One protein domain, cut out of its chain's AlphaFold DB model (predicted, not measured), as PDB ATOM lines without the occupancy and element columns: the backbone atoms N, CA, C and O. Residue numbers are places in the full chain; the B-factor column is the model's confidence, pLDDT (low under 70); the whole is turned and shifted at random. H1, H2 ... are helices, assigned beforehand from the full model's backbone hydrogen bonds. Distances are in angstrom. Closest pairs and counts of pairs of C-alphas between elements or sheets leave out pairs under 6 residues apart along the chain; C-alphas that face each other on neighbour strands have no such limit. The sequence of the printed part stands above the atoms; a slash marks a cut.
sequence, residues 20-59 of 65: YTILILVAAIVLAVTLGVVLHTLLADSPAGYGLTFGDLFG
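AT A GLANCE: This is residues 20 to 59 of the 65 residues of an uncharacterized protein of Planctomycetes bacterium (UniProt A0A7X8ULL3). One long straight helix, H1, makes most of the length, and after its last residue the chain loops round and leads to a short helix, H2, set off to one side, as in a lopsided L. Residues 20 to 38 of H1 stick out free. The printed part has 40 residues with two named helices, H1 then H2, and no named strand; the class is all helix. It is only just extended, close to loose, with a radius of gyration of the C-alphas of 13.7 A, and flat, spanning 41 by 22 by 6 A.

HOW THE PARTS SIT: H1, residues 20 to 42, and H2, residues 54 to 58, are apart. A long link of 11 residues joins them. In H1 and H2 every O i to N i+4 pair is within hydrogen-bond range.

IN THESE COORDINATES: H1 measures 32.7 A from C-alpha 20 at (53.830, 11.612, 43.962) to C-alpha 42 at (24.360, 0.365, 35.217). H2 ends with C-alpha 58 at (32.254, -5.484, 24.762).

THE WHOLE: The two C-alphas farthest apart, those of Tyr 20 and Pro 47, are 42.0 A apart. The printed part has no cut. Its mean pLDDT is 86.5, and no printed residue is under 70.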
ATOM      1  N   TYR A  20      54.648  11.446  45.167       89.69
ATOM      2  CA  TYR A  20      53.830  11.612  43.962       89.69
ATOM      3  C   TYR A  20      53.387  10.273  43.360       89.69
ATOM      4  O   TYR A  20      52.246  10.145  42.923       89.69
ATOM      5  N   THR A  21      54.246   9.252  43.384       90.12
ATOM      6  CA  THR A  21      53.899   7.906  42.905       90.12
ATOM      7  C   THR A  21      52.805   7.281  43.768       90.12
ATOM      8  O   THR A  21      51.879   6.676  43.235       90.12
ATOM      9  N   ILE A  22      52.868   7.474  45.087       92.25
ATOM     10  CA  ILE A  22      51.844   6.978  46.018       92.25
ATOM     11  C   ILE A  22      50.508   7.685  45.768       92.25
ATOM     12  O   ILE A  22      49.477   7.024  45.670       92.25
ATOM     13  N   LEU A  23      50.519   9.010  45.600       95.31
ATOM     14  CA  LEU A  23      49.311   9.786  45.302       95.31
ATOM     15  C   LEU A  23      48.645   9.338  43.994       95.31
ATOM     16  O   LEU A  23      47.428   9.163  43.956       95.31
ATOM     17  N   ILE A  24      49.437   9.093  42.945       96.12
ATOM     18  CA  ILE A  24      48.932   8.573  41.666       96.12
ATOM     19  C   ILE A  24      48.312   7.187  41.851       96.12
ATOM     20  O   ILE A  24      47.233   6.927  41.321       96.12
ATOM     21  N   LEU A  25      48.956   6.306  42.620       96.25
ATOM     22  CA  LEU A  25      48.441   4.962  42.878       96.25
ATOM     23  C   LEU A  25      47.091   5.010  43.608       96.25
ATOM     24  O   LEU A  25      46.151   4.325  43.216       96.25
ATOM     25  N   VAL A  26      46.973   5.861  44.631       97.44
ATOM     26  CA  VAL A  26      45.716   6.061  45.366       97.44
ATOM     27  C   VAL A  26      44.627   6.589  44.434       97.44
ATOM     28  O   VAL A  26      43.525   6.042  44.417       97.44
ATOM     29  N   ALA A  27      44.933   7.599  43.616       97.25
ATOM     30  CA  ALA A  27      43.982   8.141  42.649       97.25
ATOM     31  C   ALA A  27      43.511   7.075  41.643       97.25
ATOM     32  O   ALA A  27      42.315   6.971  41.372       97.25
ATOM     33  N   ALA A  28      44.427   6.242  41.142       97.50
ATOM     34  CA  ALA A  28      44.106   5.153  40.225       97.50
ATOM     35  C   ALA A  28      43.189   4.101  40.869       97.50
ATOM     36  O   ALA A  28      42.226   3.663  40.242       97.50
ATOM     37  N   ILE A  29      43.443   3.729  42.129       98.00
ATOM     38  CA  ILE A  29      42.600   2.781  42.873       98.00
ATOM     39  C   ILE A  29      41.189   3.348  43.056       98.00
ATOM     40  O   ILE A  29      40.211   2.658  42.771       98.00
ATOM     41  N   VAL A  30      41.067   4.610  43.480       97.88
ATOM     42  CA  VAL A  30      39.759   5.264  43.662       97.88
ATOM     43  C   VAL A  30      38.992   5.324  42.342       97.88
ATOM     44  O   VAL A  30      37.801   5.003  42.306       97.88
ATOM     45  N   LEU A  31      39.667   5.684  41.248       97.19
ATOM     46  CA  LEU A  31      39.059   5.724  39.923       97.19
ATOM     47  C   LEU A  31      38.560   4.336  39.496       97.19
ATOM     48  O   LEU A  31      37.416   4.207  39.069       97.19
ATOM     49  N   ALA A  32      39.382   3.298  39.660       96.44
ATOM     50  CA  ALA A  32      39.024   1.929  39.298       96.44
ATOM     51  C   ALA A  32      37.806   1.417  40.085       96.44
ATOM     52  O   ALA A  32      36.884   0.853  39.496       96.44
ATOM     53  N   VAL A  33      37.765   1.660  41.399       97.06
ATOM     54  CA  VAL A  33      36.622   1.286  42.249       97.06
ATOM     55  C   VAL A  33      35.361   2.033  41.821       97.06
ATOM     56  O   VAL A  33      34.309   1.416  41.662       97.06
ATOM     57  N   THR A  34      35.466   3.342  41.581       96.50
ATOM     58  CA  THR A  34      34.330   4.166  41.141       96.50
ATOM     59  C   THR A  34      33.757   3.648  39.824       96.50
ATOM     60  O   THR A  34      32.548   3.447  39.718       96.50
ATOM     61  N   LEU A  35      34.616   3.358  38.841       93.62
ATOM     62  CA  LEU A  35      34.194   2.777  37.565       93.62
ATOM     63  C   LEU A  35      33.524   1.413  37.754       93.62
ATOM     64  O   LEU A  35      32.484   1.162  37.151       93.62
ATOM     65  N   GLY A  36      34.071   0.554  38.618       89.94
ATOM     66  CA  GLY A  36      33.489  -0.753  38.929       89.94
ATOM     67  C   GLY A  36      32.083  -0.659  39.526       89.94
ATOM     68  O   GLY A  36      31.179  -1.359  39.075       89.94
ATOM     69  N   VAL A  37      31.873   0.242  40.491       91.69
ATOM     70  CA  VAL A  37      30.556   0.466  41.115       91.69
ATOM     71  C   VAL A  37      29.554   1.018  40.105       91.69
ATOM     72  O   VAL A  37      28.418   0.543  40.046       91.69
ATOM     73  N   VAL A  38      29.968   1.991  39.289       88.94
ATOM     74  CA  VAL A  38      29.106   2.565  38.248       88.94
ATOM     75  C   VAL A  38      28.707   1.486  37.253       88.94
ATOM     76  O   VAL A  38      27.518   1.293  37.032       88.94
ATOM     77  N   LEU A  39      29.666   0.730  36.714       87.62
ATOM     78  CA  LEU A  39      29.375  -0.358  35.782       87.62
ATOM     79  C   LEU A  39      28.439  -1.392  36.409       87.62
ATOM     80  O   LEU A  39      27.408  -1.687  35.824       87.62
ATOM     81  N   HIS A  40      28.721  -1.880  37.618       85.50
ATOM     82  CA  HIS A  40      27.841  -2.831  38.301       85.50
ATOM     83  C   HIS A  40      26.404  -2.305  38.441       85.50
ATOM     84  O   HIS A  40      25.448  -3.043  38.231       85.50
ATOM     85  N   THR A  41      26.247  -1.024  38.773       85.44
ATOM     86  CA  THR A  41      24.927  -0.397  38.931       85.44
ATOM     87  C   THR A  41      24.216  -0.248  37.588       85.44
ATOM     88  O   THR A  41      23.036  -0.560  37.475       85.44
ATOM     89  N   LEU A  42      24.930   0.187  36.551       84.75
ATOM     90  CA  LEU A  42      24.360   0.365  35.217       84.75
ATOM     91  C   LEU A  42      24.017  -0.968  34.542       84.75
ATOM     92  O   LEU A  42      23.048  -1.026  33.792       84.75
ATOM     93  N   LEU A  43      24.783  -2.026  34.805       83.31
ATOM     94  CA  LEU A  43      24.529  -3.375  34.294       83.31
ATOM     95  C   LEU A  43      23.506  -4.154  35.138       83.31
ATOM     96  O   LEU A  43      23.117  -5.251  34.748       83.31
ATOM     97  N   ALA A  44      23.059  -3.619  36.277       83.62
ATOM     98  CA  ALA A  44      22.040  -4.270  37.088       83.62
ATOM     99  C   ALA A  44      20.717  -4.428  36.319       83.62
ATOM    100  O   ALA A  44      20.406  -3.656  35.405       83.62
ATOM    101  N   ASP A  45      19.920  -5.418  36.720       78.31
ATOM    102  CA  ASP A  45      18.610  -5.672  36.125       78.31
ATOM    103  C   ASP A  45      17.636  -4.501  36.341       78.31
ATOM    104  O   ASP A  45      17.697  -3.751  37.324       78.31
ATOM    105  N   SER A  46      16.707  -4.341  35.398       73.06
ATOM    106  CA  SER A  46      15.635  -3.346  35.502       73.06
ATOM    107  C   SER A  46      14.773  -3.619  36.748       73.06
ATOM    108  O   SER A  46      14.456  -4.783  37.011       73.06
ATOM    109  N   PRO A  47      14.367  -2.594  37.527       76.25
ATOM    110  CA  PRO A  47      14.403  -1.153  37.233       76.25
ATOM    111  C   PRO A  47      15.669  -0.409  37.694       76.25
ATOM    112  O   PRO A  47      15.746   0.805  37.521       76.25
ATOM    113  N   ALA A  48      16.634  -1.092  38.310       74.44
ATOM    114  CA  ALA A  48      17.798  -0.452  38.927       74.44
ATOM    115  C   ALA A  48      18.936  -0.142  37.936       74.44
ATOM    116  O   ALA A  48      19.777   0.706  38.229       74.44
ATOM    117  N   GLY A  49      18.947  -0.790  36.769       77.62
ATOM    118  CA  GLY A  49      19.922  -0.564  35.707       77.62
ATOM    119  C   GLY A  49      19.366  -0.889  34.319       77.62
ATOM    120  O   GLY A  49      18.158  -1.043  34.122       77.62
ATOM    121  N   TYR A  50      20.262  -0.961  33.338       81.81
ATOM    122  CA  TYR A  50      19.925  -1.201  31.937       81.81
ATOM    123  C   TYR A  50      19.705  -2.686  31.602       81.81
ATOM    124  O   TYR A  50      19.378  -2.988  30.456       81.81
ATOM    125  N   GLY A  51      19.876  -3.609  32.559       78.88
ATOM    126  CA  GLY A  51      19.771  -5.056  32.324       78.88
ATOM    127  C   GLY A  51      20.757  -5.564  31.271       78.88
ATOM    128  O   GLY A  51      20.473  -6.524  30.559       78.88
ATOM    129  N   LEU A  52      21.884  -4.863  31.115       78.00
ATOM    130  CA  LEU A  52      22.919  -5.184  30.143       78.00
ATOM    131  C   LEU A  52      23.962  -6.085  30.789       78.00
ATOM    132  O   LEU A  52      24.389  -5.853  31.916       78.00
ATOM    133  N   THR A  53      24.438  -7.075  30.048       74.19
ATOM    134  CA  THR A  53      25.562  -7.901  30.484       74.19
ATOM    135  C   THR A  53      26.878  -7.335  29.945       74.19
ATOM    136  O   THR A  53      26.908  -6.630  28.937       74.19
ATOM    137  N   PHE A  54      28.014  -7.659  30.577       72.38
ATOM    138  CA  PHE A  54      29.338  -7.243  30.074       72.38
ATOM    139  C   PHE A  54      29.581  -7.687  28.620       72.38
ATOM    140  O   PHE A  54      30.271  -6.999  27.867       72.38
ATOM    141  N   GLY A  55      28.987  -8.815  28.217       74.75
ATOM    142  CA  GLY A  55      29.042  -9.318  26.847       74.75
ATOM    143  C   GLY A  55      28.287  -8.447  25.842       74.75
ATOM    144  O   GLY A  55      28.669  -8.429  24.679       74.75
ATOM    145  N   ASP A  56      27.283  -7.683  26.270       75.69
ATOM    146  CA  ASP A  56      26.537  -6.779  25.384       75.69
ATOM    147  C   ASP A  56      27.312  -5.485  25.096       75.69
ATOM    148  O   ASP A  56      27.161  -4.895  24.029       75.69
ATOM    149  N   LEU A  57      28.177  -5.058  26.024       76.44
ATOM    150  CA  LEU A  57      28.973  -3.829  25.898       76.44
ATOM    151  C   LEU A  57      30.297  -4.029  25.155       76.44
ATOM    152  O   LEU A  57      30.751  -3.126  24.455       76.44
ATOM    153  N   PHE A  58      30.928  -5.192  25.325       82.62
ATOM    154  CA  PHE A  58      32.254  -5.484  24.762       82.62
ATOM    155  C   PHE A  58      32.258  -6.675  23.800       82.62
ATOM    156  O   PHE A  58      33.308  -7.046  23.274       82.62
ATOM    157  N   GLY A  59      31.103  -7.299  23.579       76.38
ATOM    158  CA  GLY A  59      30.961  -8.365  22.603       76.38
ATOM    159  C   GLY A  59      31.064  -7.846  21.169       76.38
ATOM    160  O   GLY A  59      30.876  -6.655  20.906       76.38
TER     161      GLY A  59